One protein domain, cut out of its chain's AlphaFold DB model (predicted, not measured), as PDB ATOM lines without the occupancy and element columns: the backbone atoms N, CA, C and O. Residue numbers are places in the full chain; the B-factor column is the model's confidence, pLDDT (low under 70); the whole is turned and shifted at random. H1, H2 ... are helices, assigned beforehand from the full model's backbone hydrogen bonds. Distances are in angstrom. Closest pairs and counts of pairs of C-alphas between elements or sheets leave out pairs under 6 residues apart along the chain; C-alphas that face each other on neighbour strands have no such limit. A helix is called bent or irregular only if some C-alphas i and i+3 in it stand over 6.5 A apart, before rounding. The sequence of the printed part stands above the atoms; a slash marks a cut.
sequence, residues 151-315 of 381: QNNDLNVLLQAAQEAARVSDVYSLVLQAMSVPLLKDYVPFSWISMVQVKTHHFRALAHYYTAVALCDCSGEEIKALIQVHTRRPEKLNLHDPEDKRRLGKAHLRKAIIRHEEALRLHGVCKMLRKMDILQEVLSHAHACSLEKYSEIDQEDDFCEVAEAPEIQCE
ATOM      1  N   GLN A 151     435.210  47.091 723.510       67.12
ATOM      2  CA  GLN A 151     435.267  48.562 723.416       67.12
ATOM      3  C   GLN A 151     436.666  49.107 723.115       67.12
ATOM      4  O   GLN A 151     436.796  50.172 722.523       67.12
ATOM      5  N   ASN A 152     437.703  48.368 723.497       66.31
ATOM      6  CA  ASN A 152     439.098  48.656 723.192       66.31
ATOM      7  C   ASN A 152     439.686  47.352 722.648       66.31
ATOM      8  O   ASN A 152     439.286  46.297 723.140       66.31
ATOM      9  N   ASN A 153     440.602  47.403 721.677       72.44
ATOM     10  CA  ASN A 153     441.316  46.239 721.118       72.44
ATOM     11  C   ASN A 153     442.248  45.572 722.161       72.44
ATOM     12  O   ASN A 153     443.423  45.334 721.908       72.44
ATOM     13  N   ASP A 154     441.738  45.318 723.363       85.38
ATOM     14  CA  ASP A 154     442.397  44.605 724.438       85.38
ATOM     15  C   ASP A 154     442.689  43.185 723.967       85.38
ATOM     16  O   ASP A 154     441.807  42.477 723.465       85.38
ATOM     17  N   LEU A 155     443.944  42.775 724.138       85.69
ATOM     18  CA  LEU A 155     444.410  41.480 723.682       85.69
ATOM     19  C   LEU A 155     443.547  40.339 724.223       85.69
ATOM     20  O   LEU A 155     443.188  39.429 723.476       85.69
ATOM     21  N   ASN A 156     443.230  40.355 725.517       86.50
ATOM     22  CA  ASN A 156     442.521  39.242 726.138       86.50
ATOM     23  C   ASN A 156     441.105  39.133 725.574       86.50
ATOM     24  O   ASN A 156     440.636  38.024 725.327       86.50
ATOM     25  N   VAL A 157     440.456  40.268 725.299       88.38
ATOM     26  CA  VAL A 157     439.128  40.297 724.672       88.38
ATOM     27  C   VAL A 157     439.186  39.799 723.224       88.38
ATOM     28  O   VAL A 157     438.319  39.027 722.815       88.38
ATOM     29  N   LEU A 158     440.217  40.166 722.454       91.06
ATOM     30  CA  LEU A 158     440.423  39.659 721.089       91.06
ATOM     31  C   LEU A 158     440.670  38.146 721.064       91.06
ATOM     32  O   LEU A 158     440.075  37.437 720.251       91.06
ATOM     33  N   LEU A 159     441.512  37.632 721.965       90.50
ATOM     34  CA  LEU A 159     441.760  36.192 722.070       90.50
ATOM     35  C   LEU A 159     440.516  35.446 722.539       90.50
ATOM     36  O   LEU A 159     440.180  34.420 721.953       90.50
ATOM     37  N   GLN A 160     439.775  35.993 723.503       91.00
ATOM     38  CA  GLN A 160     438.502  35.420 723.924       91.00
ATOM     39  C   GLN A 160     437.505  35.374 722.756       91.00
ATOM     40  O   GLN A 160     436.899  34.334 722.507       91.00
ATOM     41  N   ALA A 161     437.373  36.456 721.982       93.25
ATOM     42  CA  ALA A 161     436.524  36.481 720.792       93.25
ATOM     43  C   ALA A 161     436.963  35.430 719.757       93.25
ATOM     44  O   ALA A 161     436.118  34.726 719.198       93.25
ATOM     45  N   ALA A 162     438.272  35.264 719.546       95.00
ATOM     46  CA  ALA A 162     438.813  34.241 718.659       95.00
ATOM     47  C   ALA A 162     438.453  32.818 719.118       95.00
ATOM     48  O   ALA A 162     438.024  31.989 718.311       95.00
ATOM     49  N   GLN A 163     438.600  32.535 720.412       93.94
ATOM     50  CA  GLN A 163     438.322  31.227 721.002       93.94
ATOM     51  C   GLN A 163     436.824  30.903 721.007       93.94
ATOM     52  O   GLN A 163     436.443  29.775 720.684       93.94
ATOM     53  N   GLU A 164     435.967  31.881 721.313       94.25
ATOM     54  CA  GLU A 164     434.513  31.713 721.239       94.25
ATOM     55  C   GLU A 164     434.051  31.511 719.789       94.25
ATOM     56  O   GLU A 164     433.252  30.614 719.523       94.25
ATOM     57  N   ALA A 165     434.604  32.248 718.820       96.75
ATOM     58  CA  ALA A 165     434.303  32.040 717.402       96.75
ATOM     59  C   ALA A 165     434.754  30.647 716.913       96.75
ATOM     60  O   ALA A 165     434.007  29.954 716.212       96.75
ATOM     61  N   ALA A 166     435.932  30.174 717.337       96.75
ATOM     62  CA  ALA A 166     436.386  28.810 717.055       96.75
ATOM     63  C   ALA A 166     435.406  27.773 717.628       96.75
ATOM     64  O   ALA A 166     435.003  26.838 716.931       96.75
ATOM     65  N   ARG A 167     434.934  28.000 718.860       95.25
ATOM     66  CA  ARG A 167     433.946  27.150 719.526       95.25
ATOM     67  C   ARG A 167     432.613  27.109 718.780       95.25
ATOM     68  O   ARG A 167     432.061  26.021 718.633       95.25
ATOM     69  N   VAL A 168     432.114  28.241 718.273       96.62
ATOM     70  CA  VAL A 168     430.897  28.299 717.433       96.62
ATOM     71  C   VAL A 168     431.059  27.436 716.175       96.62
ATOM     72  O   VAL A 168     430.182  26.636 715.843       96.62
ATOM     73  N   SER A 169     432.205  27.543 715.496       97.94
ATOM     74  CA  SER A 169     432.519  26.724 714.318       97.94
ATOM     75  C   SER A 169     432.513  25.219 714.633       97.94
ATOM     76  O   SER A 169     431.953  24.421 713.871       97.94
ATOM     77  N   ASP A 170     433.088  24.820 715.771       96.00
ATOM     78  CA  ASP A 170     433.142  23.419 716.201       96.00
ATOM     79  C   ASP A 170     431.749  22.861 716.518       96.00
ATOM     80  O   ASP A 170     431.385  21.789 716.026       96.00
ATOM     81  N   VAL A 171     430.924  23.591 717.278       95.38
ATOM     82  CA  VAL A 171     429.571  23.116 717.613       95.38
ATOM     83  C   VAL A 171     428.670  23.031 716.380       95.38
ATOM     84  O   VAL A 171     427.935  22.052 716.253       95.38
ATOM     85  N   TYR A 172     428.774  23.952 715.412       98.19
ATOM     86  CA  TYR A 172     428.062  23.814 714.135       98.19
ATOM     87  C   TYR A 172     428.592  22.650 713.286       98.19
ATOM     88  O   TYR A 172     427.814  21.966 712.620       98.19
ATOM     89  N   SER A 173     429.886  22.331 713.362       97.38
ATOM     90  CA  SER A 173     430.431  21.125 712.724       97.38
ATOM     91  C   SER A 173     429.826  19.840 713.309       97.38
ATOM     92  O   SER A 173     429.512  18.911 712.563       97.38
ATOM     93  N   LEU A 174     429.572  19.796 714.623       96.56
ATOM     94  CA  LEU A 174     428.841  18.688 715.257       96.56
ATOM     95  C   LEU A 174     427.375  18.618 714.799       96.56
ATOM     96  O   LEU A 174     426.819  17.524 714.691       96.56
ATOM     97  N   VAL A 175     426.746  19.760 714.497       97.38
ATOM     98  CA  VAL A 175     425.404  19.796 713.892       97.38
ATOM     99  C   VAL A 175     425.425  19.179 712.492       97.38
ATOM    100  O   VAL A 175     424.570  18.347 712.196       97.38
ATOM    101  N   LEU A 176     426.421  19.493 711.655       97.31
ATOM    102  CA  LEU A 176     426.564  18.882 710.323       97.31
ATOM    103  C   LEU A 176     426.745  17.364 710.397       97.31
ATOM    104  O   LEU A 176     426.159  16.633 709.596       97.31
ATOM    105  N   GLN A 177     427.518  16.879 711.371       96.75
ATOM    106  CA  GLN A 177     427.662  15.443 711.617       96.75
ATOM    107  C   GLN A 177     426.318  14.806 711.989       96.75
ATOM    108  O   GLN A 177     425.971  13.759 711.446       96.75
ATOM    109  N   ALA A 178     425.530  15.460 712.850       96.19
ATOM    110  CA  ALA A 178     424.197  14.989 713.217       96.19
ATOM    111  C   ALA A 178     423.226  14.993 712.021       96.19
ATOM    112  O   ALA A 178     422.526  14.007 711.814       96.19
ATOM    113  N   MET A 179     423.237  16.038 711.186       96.25
ATOM    114  CA  MET A 179     422.443  16.118 709.946       96.25
ATOM    115  C   MET A 179     422.827  15.039 708.920       96.25
ATOM    116  O   MET A 179     421.996  14.628 708.116       96.25
ATOM    117  N   SER A 180     424.076  14.565 708.953       95.38
ATOM    118  CA  SER A 180     424.613  13.576 708.009       95.38
ATOM    119  C   SER A 180     424.369  12.121 708.423       95.38
ATOM    120  O   SER A 180     424.747  11.205 707.687       95.38
ATOM    121  N   VAL A 181     423.751  11.881 709.586       95.00
ATOM    122  CA  VAL A 181     423.330  10.535 709.999       95.00
ATOM    123  C   VAL A 181     422.439   9.939 708.897       95.00
ATOM    124  O   VAL A 181     421.560  10.648 708.407       95.00
ATOM    125  N   PRO A 182     422.604   8.657 708.501       94.12
ATOM    126  CA  PRO A 182     421.911   8.089 707.340       94.12
ATOM    127  C   PRO A 182     420.393   8.295 707.324       94.12
ATOM    128  O   PRO A 182     419.817   8.515 706.266       94.12
ATOM    129  N   LEU A 183     419.758   8.280 708.498       93.00
ATOM    130  CA  LEU A 183     418.322   8.505 708.647       93.00
ATOM    131  C   LEU A 183     417.886   9.946 708.307       93.00
ATOM    132  O   LEU A 183     416.736  10.167 707.944       93.00
ATOM    133  N   LEU A 184     418.786  10.925 708.437       94.38
ATOM    134  CA  LEU A 184     418.493  12.355 708.300       94.38
ATOM    135  C   LEU A 184     419.000  12.977 706.989       94.38
ATOM    136  O   LEU A 184     418.555  14.065 706.628       94.38
ATOM    137  N   LYS A 185     419.885  12.287 706.259       86.50
ATOM    138  CA  LYS A 185     420.599  12.825 705.088       86.50
ATOM    139  C   LYS A 185     419.683  13.434 704.015       86.50
ATOM    140  O   LYS A 185     419.984  14.515 703.520       86.50
ATOM    141  N   ASP A 186     418.575  12.764 703.698       88.62
ATOM    142  CA  ASP A 186     417.594  13.222 702.696       88.62
ATOM    143  C   ASP A 186     416.346  13.861 703.332       88.62
ATOM    144  O   ASP A 186     415.403  14.250 702.646       88.62
ATOM    145  N   TYR A 187     416.335  13.954 704.661       92.88
ATOM    146  CA  TYR A 187     415.221  14.465 705.448       92.88
ATOM    147  C   TYR A 187     415.406  15.944 705.811       92.88
ATOM    148  O   TYR A 187     414.448  16.717 705.817       92.88
ATOM    149  N   VAL A 188     416.645  16.360 706.093       93.88
ATOM    150  CA  VAL A 188     416.958  17.745 706.462       93.88
ATOM    151  C   VAL A 188     416.956  18.640 705.216       93.88
ATOM    152  O   VAL A 188     417.637  18.332 704.236       93.88
ATOM    153  N   PRO A 189     416.258  19.794 705.236       93.88
ATOM    154  CA  PRO A 189     416.255  20.714 704.107       93.88
ATOM    155  C   PRO A 189     417.662  21.184 703.717       93.88
ATOM    156  O   PRO A 189     418.445  21.626 704.559       93.88
ATOM    157  N   PHE A 190     417.955  21.211 702.413       94.12
ATOM    158  CA  PHE A 190     419.248  21.679 701.895       94.12
ATOM    159  C   PHE A 190     419.622  23.093 702.376       94.12
ATOM    160  O   PHE A 190     420.794  23.383 702.617       94.12
ATOM    161  N   SER A 191     418.635  23.977 702.560       94.69
ATOM    162  CA  SER A 191     418.857  25.329 703.083       94.69
ATOM    163  C   SER A 191     419.372  25.344 704.520       94.69
ATOM    164  O   SER A 191     420.166  26.215 704.856       94.69
ATOM    165  N   TRP A 192     418.958  24.386 705.353       95.69
ATOM    166  CA  TRP A 192     419.440  24.254 706.728       95.69
ATOM    167  C   TRP A 192     420.890  23.784 706.754       95.69
ATOM    168  O   TRP A 192     421.718  24.408 707.411       95.69
ATOM    169  N   ILE A 193     421.210  22.751 705.969       96.56
ATOM    170  CA  ILE A 193     422.587  22.264 705.810       96.56
ATOM    171  C   ILE A 193     423.484  23.404 705.313       96.56
ATOM    172  O   ILE A 193     424.525  23.669 705.907       96.56
ATOM    173  N   SER A 194     423.040  24.130 704.281       97.19
ATOM    174  CA  SER A 194     423.773  25.276 703.730       97.19
ATOM    175  C   SER A 194     424.006  26.364 704.781       97.19
ATOM    176  O   SER A 194     425.120  26.861 704.891       97.19
ATOM    177  N   MET A 195     422.986  26.722 705.573       97.50
ATOM    178  CA  MET A 195     423.114  27.746 706.618       97.50
ATOM    179  C   MET A 195     424.140  27.331 707.675       97.50
ATOM    180  O   MET A 195     425.021  28.114 708.022       97.50
ATOM    181  N   VAL A 196     424.064  26.086 708.150       98.12
ATOM    182  CA  VAL A 196     425.016  25.563 709.134       98.12
ATOM    183  C   VAL A 196     426.435  25.556 708.561       98.12
ATOM    184  O   VAL A 196     427.352  25.995 709.246       98.12
ATOM    185  N   GLN A 197     426.634  25.149 707.302       98.38
ATOM    186  CA  GLN A 197     427.951  25.206 706.654       98.38
ATOM    187  C   GLN A 197     428.480  26.644 706.543       98.38
ATOM    188  O   GLN A 197     429.630  26.897 706.899       98.38
ATOM    189  N   VAL A 198     427.646  27.592 706.101       98.56
ATOM    190  CA  VAL A 198     428.004  29.019 706.038       98.56
ATOM    191  C   VAL A 198     428.460  29.514 707.410       98.56
ATOM    192  O   VAL A 198     429.549  30.076 707.515       98.56
ATOM    193  N   LYS A 199     427.685  29.243 708.470       98.25
ATOM    194  CA  LYS A 199     428.039  29.626 709.845       98.25
ATOM    195  C   LYS A 199     429.332  28.950 710.315       98.25
ATOM    196  O   LYS A 199     430.203  29.633 710.847       98.25
ATOM    197  N   THR A 200     429.528  27.653 710.054       98.50
ATOM    198  CA  THR A 200     430.777  26.940 710.382       98.50
ATOM    199  C   THR A 200     432.003  27.635 709.788       98.50
ATOM    200  O   THR A 200     433.002  27.823 710.491       98.50
ATOM    201  N   HIS A 201     431.938  28.019 708.510       98.62
ATOM    202  CA  HIS A 201     433.038  28.677 707.805       98.62
ATOM    203  C   HIS A 201     433.236  30.128 708.251       98.62
ATOM    204  O   HIS A 201     434.372  30.525 708.510       98.62
ATOM    205  N   HIS A 202     432.155  30.892 708.402       98.62
ATOM    206  CA  HIS A 202     432.199  32.282 708.858       98.62
ATOM    207  C   HIS A 202     432.814  32.407 710.256       98.62
ATOM    208  O   HIS A 202     433.770  33.154 710.445       98.62
ATOM    209  N   PHE A 203     432.360  31.613 711.227       98.44
ATOM    210  CA  PHE A 203     432.914  31.678 712.581       98.44
ATOM    211  C   PHE A 203     434.353  31.155 712.663       98.44
ATOM    212  O   PHE A 203     435.156  31.691 713.425       98.44
ATOM    213  N   ARG A 204     434.743  30.181 711.822       98.25
ATOM    214  CA  ARG A 204     436.161  29.798 711.696       98.25
ATOM    215  C   ARG A 204     437.001  30.957 711.162       98.25
ATOM    216  O   ARG A 204     438.113  31.166 711.634       98.25
ATOM    217  N   ALA A 205     436.486  31.687 710.177       98.50
ATOM    218  CA  ALA A 205     437.163  32.847 709.619       98.50
ATOM    219  C   ALA A 205     437.325  33.960 710.661       98.50
ATOM    220  O   ALA A 205     438.435  34.457 710.830       98.50
ATOM    221  N   LEU A 206     436.265  34.279 711.417       98.06
ATOM    222  CA  LEU A 206     436.318  35.239 712.524       98.06
ATOM    223  C   LEU A 206     437.347  34.845 713.588       98.06
ATOM    224  O   LEU A 206     438.105  35.697 714.042       98.06
ATOM    225  N   ALA A 207     437.438  33.558 713.935       97.62
ATOM    226  CA  ALA A 207     438.454  33.077 714.866       97.62
ATOM    227  C   ALA A 207     439.871  33.442 714.388       97.62
ATOM    228  O   ALA A 207     440.669  34.019 715.135       97.62
ATOM    229  N   HIS A 208     440.179  33.142 713.121       97.44
ATOM    230  CA  HIS A 208     441.467  33.495 712.526       97.44
ATOM    231  C   HIS A 208     441.673  35.006 712.414       97.44
ATOM    232  O   HIS A 208     442.768  35.469 712.718       97.44
ATOM    233  N   TYR A 209     440.639  35.764 712.055       97.31
ATOM    234  CA  TYR A 209     440.693  37.220 711.986       97.31
ATOM    235  C   TYR A 209     441.055  37.841 713.342       97.31
ATOM    236  O   TYR A 209     442.061  38.539 713.434       97.31
ATOM    237  N   TYR A 210     440.321  37.526 714.414       95.25
ATOM    238  CA  TYR A 210     440.602  38.083 715.743       95.25
ATOM    239  C   TYR A 210     441.980  37.672 716.272       95.25
ATOM    240  O   TYR A 210     442.676  38.489 716.869       95.25
ATOM    241  N   THR A 211     442.421  36.441 715.986       94.31
ATOM    242  CA  THR A 211     443.786  35.997 716.321       94.31
ATOM    243  C   THR A 211     444.839  36.816 715.574       94.31
ATOM    244  O   THR A 211     445.865  37.166 716.150       94.31
ATOM    245  N   ALA A 212     444.604  37.143 714.301       93.94
ATOM    246  CA  ALA A 212     445.524  37.976 713.538       93.94
ATOM    247  C   ALA A 212     445.570  39.417 714.047       93.94
ATOM    248  O   ALA A 212     446.659  39.954 714.208       93.94
ATOM    249  N   VAL A 213     444.415  40.020 714.347       92.56
ATOM    250  CA  VAL A 213     444.349  41.370 714.929       92.56
ATOM    251  C   VAL A 213     445.104  41.410 716.259       92.56
ATOM    252  O   VAL A 213     445.959  42.269 716.445       92.56
ATOM    253  N   ALA A 214     444.891  40.415 717.127       90.56
ATOM    254  CA  ALA A 214     445.657  40.247 718.360       90.56
ATOM    255  C   ALA A 214     447.173  40.162 718.105       90.56
ATOM    256  O   ALA A 214     447.954  40.841 718.762       90.56
ATOM    257  N   LEU A 215     447.610  39.365 717.125       88.38
ATOM    258  CA  LEU A 215     449.030  39.236 716.777       88.38
ATOM    259  C   LEU A 215     449.649  40.545 716.257       88.38
ATOM    260  O   LEU A 215     450.829  40.787 716.512       88.38
ATOM    261  N   CYS A 216     448.877  41.355 715.530       84.44
ATOM    262  CA  CYS A 216     449.326  42.617 714.943       84.44
ATOM    263  C   CYS A 216     449.404  43.762 715.960       84.44
ATOM    264  O   CYS A 216     450.342  44.554 715.898       84.44
ATOM    265  N   ASP A 217     448.452  43.830 716.891       79.25
ATOM    266  CA  ASP A 217     448.278  44.990 717.773       79.25
ATOM    267  C   ASP A 217     448.944  44.791 719.164       79.25
ATOM    268  O   ASP A 217     448.987  45.709 719.983       79.25
ATOM    269  N   CYS A 218     449.517  43.609 719.439       71.38
ATOM    270  CA  CYS A 218     450.165  43.262 720.713       71.38
ATOM    271  C   CYS A 218     451.534  43.908 720.966       71.38
ATOM    272  O   CYS A 218     452.482  43.735 720.190       71.38
ATOM    273  N   SER A 219     451.718  44.443 722.178       61.91
ATOM    274  CA  SER A 219     453.046  44.758 722.720       61.91
ATOM    275  C   SER A 219     453.766  43.494 723.248       61.91
ATOM    276  O   SER A 219     453.169  42.437 723.445       61.91
ATOM    277  N   GLY A 220     455.094  43.533 723.391       58.19
ATOM    278  CA  GLY A 220     455.949  42.345 723.568       58.19
ATOM    279  C   GLY A 220     455.724  41.476 724.821       58.19
ATOM    280  O   GLY A 220     456.242  40.361 724.857       58.19
ATOM    281  N   GLU A 221     454.970  41.928 725.823       59.00
ATOM    282  CA  GLU A 221     454.874  41.269 727.138       59.00
ATOM    283  C   GLU A 221     453.847  40.115 727.198       59.00
ATOM    284  O   GLU A 221     453.880  39.294 728.115       59.00
ATOM    285  N   GLU A 222     452.989  39.960 726.181       67.88
ATOM    286  CA  GLU A 222     451.791  39.100 726.252       67.88
ATOM    287  C   GLU A 222     451.861  37.824 725.379       67.88
ATOM    288  O   GLU A 222     450.880  37.108 725.169       67.88
ATOM    289  N   ILE A 223     453.060  37.475 724.903       72.12
ATOM    290  CA  ILE A 223     453.323  36.376 723.947       72.12
ATOM    291  C   ILE A 223     452.818  35.009 724.431       72.12
ATOM    292  O   ILE A 223     452.456  34.147 723.629       72.12
ATOM    293  N   LYS A 224     452.763  34.788 725.747       75.88
ATOM    294  CA  LYS A 224     452.288  33.520 726.311       75.88
ATOM    295  C   LYS A 224     450.815  33.255 725.983       75.88
ATOM    296  O   LYS A 224     450.486  32.115 725.664       75.88
ATOM    297  N   ALA A 225     449.961  34.280 726.035       75.38
ATOM    298  CA  ALA A 225     448.543  34.154 725.700       75.38
ATOM    299  C   ALA A 225     448.364  33.830 724.207       75.38
ATOM    300  O   ALA A 225     447.615  32.923 723.851       75.38
ATOM    301  N   LEU A 226     449.163  34.477 723.350       76.31
ATOM    302  CA  LEU A 226     449.203  34.215 721.910       76.31
ATOM    303  C   LEU A 226     449.610  32.774 721.574       76.31
ATOM    304  O   LEU A 226     449.070  32.207 720.641       76.31
ATOM    305  N   ILE A 227     450.527  32.157 722.330       76.31
ATOM    306  CA  ILE A 227     450.902  30.743 722.121       76.31
ATOM    307  C   ILE A 227     449.782  29.795 722.565       76.31
ATOM    308  O   ILE A 227     449.574  28.752 721.950       76.31
ATOM    309  N   GLN A 228     449.095  30.125 723.660       82.19
ATOM    310  CA  GLN A 228     448.056  29.274 724.245       82.19
ATOM    311  C   GLN A 228     446.767  29.241 723.420       82.19
ATOM    312  O   GLN A 228     445.987  28.305 723.567       82.19
ATOM    313  N   VAL A 229     446.546  30.230 722.549       83.62
ATOM    314  CA  VAL A 229     445.355  30.277 721.694       83.62
ATOM    315  C   VAL A 229     445.385  29.221 720.582       83.62
ATOM    316  O   VAL A 229     444.342  28.889 720.026       83.62
ATOM    317  N   HIS A 230     446.552  28.665 720.241       85.06
ATOM    318  CA  HIS A 230     446.694  27.679 719.169       85.06
ATOM    319  C   HIS A 230     446.650  26.240 719.691       85.06
ATOM    320  O   HIS A 230     447.317  25.881 720.656       85.06
ATOM    321  N   THR A 231     445.948  25.366 718.967       79.38
ATOM    322  CA  THR A 231     445.915  23.910 719.224       79.38
ATOM    323  C   THR A 231     447.284  23.238 719.115       79.38
ATOM    324  O   THR A 231     447.531  22.200 719.730       79.38
ATOM    325  N   ARG A 232     448.176  23.809 718.304       79.19
ATOM    326  CA  ARG A 232     449.570  23.397 718.158       79.19
ATOM    327  C   ARG A 232     450.436  24.635 718.217       79.19
ATOM    328  O   ARG A 232     450.091  25.657 717.630       79.19
ATOM    329  N   ARG A 233     451.582  24.522 718.887       74.06
ATOM    330  CA  ARG A 233     452.561  25.605 718.910       74.06
ATOM    331  C   ARG A 233     452.991  25.903 717.467       74.06
ATOM    332  O   ARG A 233     453.311  24.948 716.761       74.06
ATOM    333  N   PRO A 234     453.021  27.173 717.028       70.44
ATOM    334  CA  PRO A 234     453.570  27.522 715.724       70.44
ATOM    335  C   PRO A 234     455.051  27.127 715.695       70.44
ATOM    336  O   PRO A 234     455.898  27.747 716.338       70.44
ATOM    337  N   GLU A 235     455.349  26.011 715.033       64.62
ATOM    338  CA  GLU A 235     456.707  25.492 714.908       64.62
ATOM    339  C   GLU A 235     457.534  26.458 714.047       64.62
ATOM    340  O   GLU A 235     457.036  27.006 713.068       64.62
ATOM    341  N   LYS A 236     458.812  26.650 714.399       70.56
ATOM    342  CA  LYS A 236     459.792  27.494 713.681       70.56
ATOM    343  C   LYS A 236     459.618  29.019 713.776       70.56
ATOM    344  O   LYS A 236     460.487  29.711 713.262       70.56
ATOM    345  N   LEU A 237     458.580  29.541 714.435       72.50
ATOM    346  CA  LEU A 237     458.400  30.990 714.626       72.50
ATOM    347  C   LEU A 237     458.795  31.421 716.043       72.50
ATOM    348  O   LEU A 237     458.314  30.869 717.038       72.50
ATOM    349  N   ASN A 238     459.654  32.434 716.142       80.38
ATOM    350  CA  ASN A 238     459.959  33.105 717.393       80.38
ATOM    351  C   ASN A 238     458.974  34.255 717.610       80.38
ATOM    352  O   ASN A 238     459.198  35.366 717.158       80.38
ATOM    353  N   LEU A 239     457.909  34.027 718.378       78.75
ATOM    354  CA  LEU A 239     456.925  35.078 718.659       78.75
ATOM    355  C   LEU A 239     457.457  36.234 719.524       78.75
ATOM    356  O   LEU A 239     456.683  37.125 719.835       78.75
ATOM    357  N   HIS A 240     458.729  36.258 719.932       80.06
ATOM    358  CA  HIS A 240     459.360  37.487 720.436       80.06
ATOM    359  C   HIS A 240     459.852  38.406 719.312       80.06
ATOM    360  O   HIS A 240     460.002  39.603 719.547       80.06
ATOM    361  N   ASP A 241     460.079  37.868 718.113       84.25
ATOM    362  CA  ASP A 241     460.449  38.625 716.924       84.25
ATOM    363  C   ASP A 241     459.190  39.238 716.274       84.25
ATOM    364  O   ASP A 241     458.260  38.504 715.916       84.25
ATOM    365  N   PRO A 242     459.117  40.578 716.131       84.81
ATOM    366  CA  PRO A 242     458.014  41.248 715.446       84.81
ATOM    367  C   PRO A 242     457.766  40.730 714.024       84.81
ATOM    368  O   PRO A 242     456.616  40.697 713.585       84.81
ATOM    369  N   GLU A 243     458.814  40.297 713.319       85.44
ATOM    370  CA  GLU A 243     458.697  39.764 711.961       85.44
ATOM    371  C   GLU A 243     457.946  38.429 711.946       85.44
ATOM    372  O   GLU A 243     456.950  38.266 711.239       85.44
ATOM    373  N   ASP A 244     458.351  37.487 712.796       85.62
ATOM    374  CA  ASP A 244     457.691  36.187 712.922       85.62
ATOM    375  C   ASP A 244     456.249  36.306 713.441       85.62
ATOM    376  O   ASP A 244     455.366  35.577 712.973       85.62
ATOM    377  N   LYS A 245     455.962  37.258 714.346       85.69
ATOM    378  CA  LYS A 245     454.578  37.590 714.738       85.69
ATOM    379  C   LYS A 245     453.755  38.059 713.541       85.69
ATOM    380  O   LYS A 245     452.645  37.565 713.333       85.69
ATOM    381  N   ARG A 246     454.295  38.986 712.742       87.81
ATOM    382  CA  ARG A 246     453.619  39.517 711.553       87.81
ATOM    383  C   ARG A 246     453.357  38.418 710.527       87.81
ATOM    384  O   ARG A 246     452.251  38.330 709.998       87.81
ATOM    385  N   ARG A 247     454.335  37.540 710.285       87.81
ATOM    386  CA  ARG A 247     454.193  36.377 709.393       87.81
ATOM    387  C   ARG A 247     453.090  35.430 709.863       87.81
ATOM    388  O   ARG A 247     452.297  34.973 709.038       87.81
ATOM    389  N   LEU A 248     452.987  35.176 711.171       88.88
ATOM    390  CA  LEU A 248     451.879  34.399 711.728       88.88
ATOM    391  C   LEU A 248     450.535  35.122 711.546       88.88
ATOM    392  O   LEU A 248     449.567  34.503 711.107       88.88
ATOM    393  N   GLY A 249     450.475  36.431 711.810       91.38
ATOM    394  CA  GLY A 249     449.287  37.256 711.566       91.38
ATOM    395  C   GLY A 249     448.799  37.162 710.115       91.38
ATOM    396  O   GLY A 249     447.627  36.870 709.874       91.38
ATOM    397  N   LYS A 250     449.712  37.271 709.138       91.69
ATOM    398  CA  LYS A 250     449.419  37.067 707.704       91.69
ATOM    399  C   LYS A 250     448.851  35.691 707.408       91.69
ATOM    400  O   LYS A 250     447.876  35.576 706.666       91.69
ATOM    401  N   ALA A 251     449.445  34.643 707.975       91.81
ATOM    402  CA  ALA A 251     448.958  33.281 707.799       91.81
ATOM    403  C   ALA A 251     447.512  33.130 708.301       91.81
ATOM    404  O   ALA A 251     446.676  32.523 707.626       91.81
ATOM    405  N   HIS A 252     447.198  33.716 709.463       94.69
ATOM    406  CA  HIS A 252     445.843  33.726 710.009       94.69
ATOM    407  C   HIS A 252     444.875  34.513 709.113       94.69
ATOM    408  O   HIS A 252     443.810  33.992 708.792       94.69
ATOM    409  N   LEU A 253     445.245  35.704 708.633       95.81
ATOM    410  CA  LEU A 253     444.390  36.493 707.732       95.81
ATOM    411  C   LEU A 253     444.115  35.783 706.406       95.81
ATOM    412  O   LEU A 253     442.965  35.740 705.980       95.81
ATOM    413  N   ARG A 254     445.113  35.134 705.789       94.56
ATOM    414  CA  ARG A 254     444.896  34.306 704.583       94.56
ATOM    415  C   ARG A 254     443.873  33.204 704.841       94.56
ATOM    416  O   ARG A 254     442.970  32.989 704.036       94.56
ATOM    417  N   LYS A 255     443.977  32.529 705.989       95.81
ATOM    418  CA  LYS A 255     443.021  31.489 706.386       95.81
ATOM    419  C   LYS A 255     441.628  32.068 706.650       95.81
ATOM    420  O   LYS A 255     440.646  31.439 706.262       95.81
ATOM    421  N   ALA A 256     441.529  33.259 707.242       98.00
ATOM    422  CA  ALA A 256     440.265  33.971 707.420       98.00
ATOM    423  C   ALA A 256     439.609  34.318 706.072       98.00
ATOM    424  O   ALA A 256     438.439  33.997 705.870       98.00
ATOM    425  N   ILE A 257     440.374  34.879 705.131       98.12
ATOM    426  CA  ILE A 257     439.920  35.227 703.775       98.12
ATOM    427  C   ILE A 257     439.368  33.988 703.062       98.12
ATOM    428  O   ILE A 257     438.185  33.960 702.738       98.12
ATOM    429  N   ILE A 258     440.162  32.915 702.938       97.75
ATOM    430  CA  ILE A 258     439.752  31.671 702.255       97.75
ATOM    431  C   ILE A 258     438.471  31.083 702.873       97.75
ATOM    432  O   ILE A 258     437.588  30.581 702.176       97.75
ATOM    433  N   ARG A 259     438.345  31.122 704.204       98.19
ATOM    434  CA  ARG A 259     437.157  30.604 704.897       98.19
ATOM    435  C   ARG A 259     435.926  31.483 704.657       98.19
ATOM    436  O   ARG A 259     434.843  30.928 704.477       98.19
ATOM    437  N   HIS A 260     436.072  32.807 704.619       98.50
ATOM    438  CA  HIS A 260     434.985  33.719 704.263       98.50
ATOM    439  C   HIS A 260     434.575  33.606 702.789       98.50
ATOM    440  O   HIS A 260     433.379  33.609 702.503       98.50
ATOM    441  N   GLU A 261     435.521  33.430 701.865       98.50
ATOM    442  CA  GLU A 261     435.226  33.144 700.454       98.50
ATOM    443  C   GLU A 261     434.405  31.859 700.310       98.50
ATOM    444  O   GLU A 261     433.410  31.831 699.586       98.50
ATOM    445  N   GLU A 262     434.753  30.809 701.059       98.44
ATOM    446  CA  GLU A 262     433.982  29.567 701.062       98.44
ATOM    447  C   GLU A 262     432.580  29.756 701.665       98.44
ATOM    448  O   GLU A 262     431.604  29.230 701.126       98.44
ATOM    449  N   ALA A 263     432.438  30.560 702.726       98.12
ATOM    450  CA  ALA A 263     431.128  30.923 703.272       98.12
ATOM    451  C   ALA A 263     430.271  31.684 702.238       98.12
ATOM    452  O   ALA A 263     429.100  31.355 702.041       98.12
ATOM    453  N   LEU A 264     430.859  32.645 701.520       98.25
ATOM    454  CA  LEU A 264     430.208  33.386 700.434       98.25
ATOM    455  C   LEU A 264     429.827  32.469 699.262       98.25
ATOM    456  O   LEU A 264     428.732  32.594 698.708       98.25
ATOM    457  N   ARG A 265     430.680  31.500 698.910       98.25
ATOM    458  CA  ARG A 265     430.394  30.492 697.880       98.25
ATOM    459  C   ARG A 265     429.208  29.611 698.278       98.25
ATOM    460  O   ARG A 265     428.301  29.404 697.469       98.25
ATOM    461  N   LEU A 266     429.187  29.113 699.517       96.88
ATOM    462  CA  LEU A 266     428.101  28.295 700.072       96.88
ATOM    463  C   LEU A 266     426.774  29.068 700.153       96.88
ATOM    464  O   LEU A 266     425.721  28.547 699.774       96.88
ATOM    465  N   HIS A 267     426.824  30.336 700.563       96.31
ATOM    466  CA  HIS A 267     425.692  31.257 700.478       96.31
ATOM    467  C   HIS A 267     425.191  31.380 699.025       96.31
ATOM    468  O   HIS A 267     424.004  31.190 698.743       96.31
ATOM    469  N   GLY A 268     426.115  31.607 698.086       95.94
ATOM    470  CA  GLY A 268     425.836  31.797 696.667       95.94
ATOM    471  C   GLY A 268     425.193  30.594 695.977       95.94
ATOM    472  O   GLY A 268     424.373  30.786 695.081       95.94
ATOM    473  N   VAL A 269     425.472  29.353 696.392       95.94
ATOM    474  CA  VAL A 269     424.845  28.161 695.784       95.94
ATOM    475  C   VAL A 269     423.405  27.928 696.261       95.94
ATOM    476  O   VAL A 269     422.580  27.417 695.497       95.94
ATOM    477  N   CYS A 270     423.037  28.363 697.470       95.44
ATOM    478  CA  CYS A 270     421.714  28.100 698.031       95.44
ATOM    479  C   CYS A 270     420.687  29.196 697.695       95.44
ATOM    480  O   CYS A 270     420.741  30.315 698.199       95.44
ATOM    481  N   LYS A 271     419.667  28.854 696.891       95.25
ATOM    482  CA  LYS A 271     418.615  29.800 696.451       95.25
ATOM    483  C   LYS A 271     417.860  30.470 697.601       95.25
ATOM    484  O   LYS A 271     417.409  31.598 697.438       95.25
ATOM    485  N   MET A 272     417.671  29.765 698.715       92.69
ATOM    486  CA  MET A 272     416.989  30.319 699.885       92.69
ATOM    487  C   MET A 272     417.865  31.332 700.618       92.69
ATOM    488  O   MET A 272     417.357  32.381 700.996       92.69
ATOM    489  N   LEU A 273     419.166  31.052 700.750       92.75
ATOM    490  CA  LEU A 273     420.090  31.948 701.443       92.75
ATOM    491  C   LEU A 273     420.327  33.237 700.661       92.75
ATOM    492  O   LEU A 273     420.284  34.300 701.257       92.75
ATOM    493  N   ARG A 274     420.405  33.173 699.324       94.38
ATOM    494  CA  ARG A 274     420.517  34.367 698.461       94.38
ATOM    495  C   ARG A 274     419.387  35.396 698.609       94.38
ATOM    496  O   ARG A 274     419.494  36.476 698.047       94.38
ATOM    497  N   LYS A 275     418.278  35.049 699.268       93.88
ATOM    498  CA  LYS A 275     417.174  35.979 699.558       93.88
ATOM    499  C   LYS A 275     417.344  36.705 700.897       93.88
ATOM    500  O   LYS A 275     416.455  37.452 701.291       93.88
ATOM    501  N   MET A 276     418.405  36.400 701.638       92.00
ATOM    502  CA  MET A 276     418.693  36.954 702.953       92.00
ATOM    503  C   MET A 276     419.778  38.019 702.791       92.00
ATOM    504  O   MET A 276     420.951  37.747 703.028       92.00
ATOM    505  N   ASP A 277     419.386  39.225 702.378       92.75
ATOM    506  CA  ASP A 277     420.327  40.309 702.045       92.75
ATOM    507  C   ASP A 277     421.283  40.627 703.210       92.75
ATOM    508  O   ASP A 277     422.491  40.731 703.017       92.75
ATOM    509  N   ILE A 278     420.764  40.619 704.443       92.62
ATOM    510  CA  ILE A 278     421.548  40.830 705.671       92.62
ATOM    511  C   ILE A 278     422.679  39.793 705.812       92.62
ATOM    512  O   ILE A 278     423.781  40.129 706.234       92.62
ATOM    513  N   LEU A 279     422.444  38.527 705.443       93.38
ATOM    514  CA  LEU A 279     423.480  37.491 705.520       93.38
ATOM    515  C   LEU A 279     424.609  37.770 704.520       93.38
ATOM    516  O   LEU A 279     425.780  37.637 704.866       93.38
ATOM    517  N   GLN A 280     424.268  38.182 703.296       95.44
ATOM    518  CA  GLN A 280     425.255  38.576 702.291       95.44
ATOM    519  C   GLN A 280     426.078  39.781 702.767       95.44
ATOM    520  O   GLN A 280     427.300  39.757 702.639       95.44
ATOM    521  N   GLU A 281     425.428  40.800 703.334       96.81
ATOM    522  CA  GLU A 281     426.093  41.998 703.860       96.81
ATOM    523  C   GLU A 281     427.088  41.657 704.975       96.81
ATOM    524  O   GLU A 281     428.248  42.061 704.897       96.81
ATOM    525  N   VAL A 282     426.680  40.849 705.961       95.94
ATOM    526  CA  VAL A 282     427.548  40.425 707.073       95.94
ATOM    527  C   VAL A 282     428.766  39.649 706.569       95.94
ATOM    528  O   VAL A 282     429.896  39.950 706.960       95.94
ATOM    529  N   LEU A 283     428.566  38.678 705.671       97.69
ATOM    530  CA  LEU A 283     429.662  37.877 705.118       97.69
ATOM    531  C   LEU A 283     430.630  38.733 704.289       97.69
ATOM    532  O   LEU A 283     431.845  38.594 704.422       97.69
ATOM    533  N   SER A 284     430.103  39.629 703.449       98.06
ATOM    534  CA  SER A 284     430.913  40.538 702.636       98.06
ATOM    535  C   SER A 284     431.697  41.531 703.487       98.06
ATOM    536  O   SER A 284     432.867  41.770 703.198       98.06
ATOM    537  N   HIS A 285     431.088  42.075 704.542       98.25
ATOM    538  CA  HIS A 285     431.757  42.990 705.461       98.25
ATOM    539  C   HIS A 285     432.903  42.296 706.209       98.25
ATOM    540  O   HIS A 285     434.036  42.768 706.161       98.25
ATOM    541  N   ALA A 286     432.656  41.129 706.811       97.69
ATOM    542  CA  ALA A 286     433.686  40.386 707.540       97.69
ATOM    543  C   ALA A 286     434.849  39.933 706.631       97.69
ATOM    544  O   ALA A 286     436.017  39.932 707.040       97.69
ATOM    545  N   HIS A 287     434.543  39.582 705.379       98.50
ATOM    546  CA  HIS A 287     435.547  39.314 704.352       98.50
ATOM    547  C   HIS A 287     436.383  40.562 704.026       98.50
ATOM    548  O   HIS A 287     437.611  40.485 704.020       98.50
ATOM    549  N   ALA A 288     435.735  41.713 703.814       98.44
ATOM    550  CA  ALA A 288     436.409  42.978 703.527       98.44
ATOM    551  C   ALA A 288     437.342  43.411 704.668       98.44
ATOM    552  O   ALA A 288     438.490  43.743 704.392       98.44
ATOM    553  N   CYS A 289     436.919  43.299 705.932       97.19
ATOM    554  CA  CYS A 289     437.785  43.582 707.085       97.19
ATOM    555  C   CYS A 289     439.040  42.696 707.106       97.19
ATOM    556  O   CYS A 289     440.131  43.156 707.438       97.19
ATOM    557  N   SER A 290     438.907  41.419 706.726       97.44
ATOM    558  CA  SER A 290     440.051  40.499 706.655       97.44
ATOM    559  C   SER A 290     441.023  40.882 705.531       97.44
ATOM    560  O   SER A 290     442.234  40.801 705.726       97.44
ATOM    561  N   LEU A 291     440.508  41.313 704.374       97.62
ATOM    562  CA  LEU A 291     441.313  41.796 703.245       97.62
ATOM    563  C   LEU A 291     442.033  43.106 703.567       97.62
ATOM    564  O   LEU A 291     443.225  43.227 703.296       97.62
ATOM    565  N   GLU A 292     441.324  44.063 704.163       96.88
ATOM    566  CA  GLU A 292     441.878  45.354 704.568       96.88
ATOM    567  C   GLU A 292     443.024  45.146 705.560       96.88
ATOM    568  O   GLU A 292     444.157  45.540 705.281       96.88
ATOM    569  N   LYS A 293     442.785  44.381 706.635       94.88
ATOM    570  CA  LYS A 293     443.826  44.073 707.623       94.88
ATOM    571  C   LYS A 293     445.004  43.305 707.020       94.88
ATOM    572  O   LYS A 293     446.138  43.497 707.447       94.88
ATOM    573  N   TYR A 294     444.757  42.437 706.034       94.44
ATOM    574  CA  TYR A 294     445.826  41.731 705.324       94.44
ATOM    575  C   TYR A 294     446.696  42.718 704.538       94.44
ATOM    576  O   TYR A 294     447.918  42.662 704.648       94.44
ATOM    577  N   SER A 295     446.074  43.651 703.812       93.31
ATOM    578  CA  SER A 295     446.779  44.665 703.020       93.31
ATOM    579  C   SER A 295     447.603  45.641 703.864       93.31
ATOM    580  O   SER A 295     448.666  46.059 703.422       93.31
ATOM    581  N   GLU A 296     447.170  45.951 705.093       92.19
ATOM    582  CA  GLU A 296     447.929  46.801 706.026       92.19
ATOM    583  C   GLU A 296     449.284  46.201 706.413       92.19
ATOM    584  O   GLU A 296     450.236  46.933 706.683       92.19
ATOM    585  N   ILE A 297     449.366  44.869 706.496       88.25
ATOM    586  CA  ILE A 297     450.560  44.181 706.991       88.25
ATOM    587  C   ILE A 297     451.420  43.584 705.874       88.25
ATOM    588  O   ILE A 297     452.571  43.229 706.145       88.25
ATOM    589  N   ASP A 298     450.876  43.432 704.661       86.19
ATOM    590  CA  ASP A 298     451.559  42.921 703.462       86.19
ATOM    591  C   ASP A 298     452.720  43.842 703.045       86.19
ATOM    592  O   ASP A 298     452.602  45.064 703.104       86.19
ATOM    593  N   GLN A 299     453.872  43.270 702.683       82.62
ATOM    594  CA  GLN A 299     455.069  44.017 702.282       82.62
ATOM    595  C   GLN A 299     455.620  43.451 700.969       82.62
ATOM    596  O   GLN A 299     455.558  42.250 700.723       82.62
ATOM    597  N   GLU A 300     456.202  44.311 700.129       67.31
ATOM    598  CA  GLU A 300     456.694  43.927 698.792       67.31
ATOM    599  C   GLU A 300     457.779  42.829 698.828       67.31
ATOM    600  O   GLU A 300     457.917  42.073 697.867       67.31
ATOM    601  N   ASP A 301     458.489  42.687 699.954       66.94
ATOM    602  CA  ASP A 301     459.585  41.729 700.154       66.94
ATOM    603  C   ASP A 301     459.163  40.385 700.796       66.94
ATOM    604  O   ASP A 301     460.019  39.591 701.203       66.94
ATOM    605  N   ASP A 302     457.863  40.066 700.879       69.25
ATOM    606  CA  ASP A 302     457.362  38.780 701.403       69.25
ATOM    607  C   ASP A 302     457.582  37.593 700.433       69.25
ATOM    608  O   ASP A 302     456.657  36.867 700.065       69.25
ATOM    609  N   PHE A 303     458.827  37.341 700.029       64.06
ATOM    610  CA  PHE A 303     459.195  36.215 699.158       64.06
ATOM    611  C   PHE A 303     459.280  34.862 699.892       64.06
ATOM    612  O   PHE A 303     459.502  33.824 699.265       64.06
ATOM    613  N   CYS A 304     459.140  34.849 701.222       58.00
ATOM    614  CA  CYS A 304     459.251  33.636 702.033       58.00
ATOM    615  C   CYS A 304     458.019  32.722 701.914       58.00
ATOM    616  O   CYS A 304     456.886  33.193 701.819       58.00
ATOM    617  N   GLU A 305     458.236  31.404 702.035       59.31
ATOM    618  CA  GLU A 305     457.159  30.415 702.159       59.31
ATOM    619  C   GLU A 305     456.140  30.836 703.229       59.31
ATOM    620  O   GLU A 305     456.479  31.172 704.372       59.31
ATOM    621  N   VAL A 306     454.871  30.804 702.826       58.66
ATOM    622  CA  VAL A 306     453.724  31.099 703.676       58.66
ATOM    623  C   VAL A 306     453.635  30.031 704.758       58.66
ATOM    624  O   VAL A 306     453.280  28.889 704.474       58.66
ATOM    625  N   ALA A 307     453.943  30.390 706.004       66.00
ATOM    626  CA  ALA A 307     453.680  29.512 707.136       66.00
ATOM    627  C   ALA A 307     452.173  29.195 707.191       66.00
ATOM    628  O   ALA A 307     451.344  30.093 707.046       66.00
ATOM    629  N   GLU A 308     451.805  27.929 707.384       79.12
ATOM    630  CA  GLU A 308     450.404  27.553 707.580       79.12
ATOM    631  C   GLU A 308     449.955  27.958 708.993       79.12
ATOM    632  O   GLU A 308     450.613  27.633 709.982       79.12
ATOM    633  N   ALA A 309     448.827  28.668 709.103       86.56
ATOM    634  CA  ALA A 309     448.292  29.078 710.400       86.56
ATOM    635  C   ALA A 309     447.732  27.876 711.187       86.56
ATOM    636  O   ALA A 309     446.817  27.198 710.685       86.56
ATOM    637  N   PRO A 310     448.192  27.642 712.435       89.25
ATOM    638  CA  PRO A 310     447.624  26.616 713.302       89.25
ATOM    639  C   PRO A 310     446.129  26.847 713.560       89.25
ATOM    640  O   PRO A 310     445.632  27.975 713.517       89.25
ATOM    641  N   GLU A 311     445.399  25.771 713.856       91.31
ATOM    642  CA  GLU A 311     444.007  25.885 714.302       91.31
ATOM    643  C   GLU A 311     443.933  26.519 715.694       91.31
ATOM    644  O   GLU A 311     444.792  26.277 716.548       91.31
ATOM    645  N   ILE A 312     442.880  27.296 715.923       92.12
ATOM    646  CA  ILE A 312     442.634  28.005 717.179       92.12
ATOM    647  C   ILE A 312     441.911  27.075 718.142       92.12
ATOM    648  O   ILE A 312     440.958  26.393 717.769       92.12
ATOM    649  N   GLN A 313     442.395  27.015 719.376       87.62
ATOM    650  CA  GLN A 313     441.802  26.221 720.432       87.62
ATOM    651  C   GLN A 313     440.539  26.915 720.940       87.62
ATOM    652  O   GLN A 313     440.584  28.067 721.357       87.62
ATOM    653  N   CYS A 314     439.415  26.205 720.972       83.12
ATOM    654  CA  CYS A 314     438.254  26.658 721.725       83.12
ATOM    655  C   CYS A 314     438.571  26.588 723.231       83.12
ATOM    656  O   CYS A 314     438.955  25.527 723.740       83.12
ATOM    657  N   GLU A 315     438.422  27.687 723.971       67.31
ATOM    658  CA  GLU A 315     438.591  27.632 725.420       67.31
ATOM    659  C   GLU A 315     437.407  26.885 726.052       67.31
ATOM    660  O   GLU A 315     436.223  27.164 725.817       67.31
TER     661      GLU A 315
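Overview. This is residues 151 to 315 of the 381 residues of the protein "Rhophilin, Rho GTPase binding protein 1" of Sinocyclocheilus rhinocerous (UniProt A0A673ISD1). Look first for four long helices, H1, H2, H4 and H5, that lie side by side and alternate in direction: H2, H4 and H5 make a three-helix up-and-down bundle, and H1 packs along H2 on the side away from H4 and H5. The short, irregular H3 sits at one end, near where H1 begins and H2 ends, and after H5 a last stretch without a named element, residues 298 to 315, folds back across H4 to finish beside H1. The printed part has 165 residues with five named helices, in the order H1, H2, H3, H4, H5, and no named strand; the class is all helix. The whole is compact, with a radius of gyration of the C-alphas of 17.0 A, and its C-alphas span 52 by 35 by 29 A along the three main axes.

Along the chain. Begin at Gln 151 and go on to C-alpha 155 at (444.410, 41.480, 723.682), where H1, residues 155 to 179, begins; it runs 36.3 A from first to last C-alpha. After a short link you reach H2, residues 190 to 217, which is 40.5 A long and ends at C-alpha 217 at (448.278, 44.990, 717.773). A tight link of 2 residues leads to H3, residues 220 to 228, 15.3 A long. It is irregular: C-alphas 221 and 224 are 8.2 A apart. Residues 229 to 241 bring you to H4, residues 242 to 269, 40.7 A long. Beyond another short link, H5, residues 277 to 297, covers 30.9 A and ends at C-alpha 297 at (450.560, 44.181, 706.991).

Arrangement. Start from H2, the hub, which touches the four other helices. With H1 it forms a helical hairpin: they touch at a shallow tilt of 20 degrees, opposite ways, and their closest C-alphas, those of Ala 162 and Ala 207, are 4.0 A apart. H2 also touches H4, at a shallow tilt of 17 degrees and opposite ways; compare Ala 205 and Ala 256, whose C-alphas are the closest at 4.0 A. H4 and H5 form another helical hairpin, with a shallow tilt of 23 degrees; their closest C-alphas, those of His 260 and His 287, are 5.6 A apart. H5 touches H2 with residues 202 to 213 of H2 alone; the two run the same way at a shallow tilt of 27 degrees, and the C-alphas of Tyr 209 and Ser 290 are the closest at 6.3 A. H2 and H3, also a helical hairpin, only just touch, with 3 pairs of C-alphas within 8 A; the closest are Leu 215 and Leu 226, 7.2 A apart. H1 and H3 only just touch too, with 3 such pairs; their closest C-alphas are those of Leu 159 and Leu 226, at 7.7 A. H1 is apart from H4 and H5. In H1, H2 and H4 every O i to N i+4 pair is within hydrogen-bond range; in H5 it is 16 of 17 and in H3 2 of 5, beside 4 of 6 O i to N i+3 pairs in H3.

Size, cuts and confidence. The two C-alphas farthest apart are those of Leu 183 and Asp 301, at 53.7 A. The printed part has no cut. The link from H3 to H4, 13 residues, is long. Mean pLDDT of the printed part is 88.9; look for values under 70 at residues 151 to 152, 219 to 222, 235, 300 to 307 and 315.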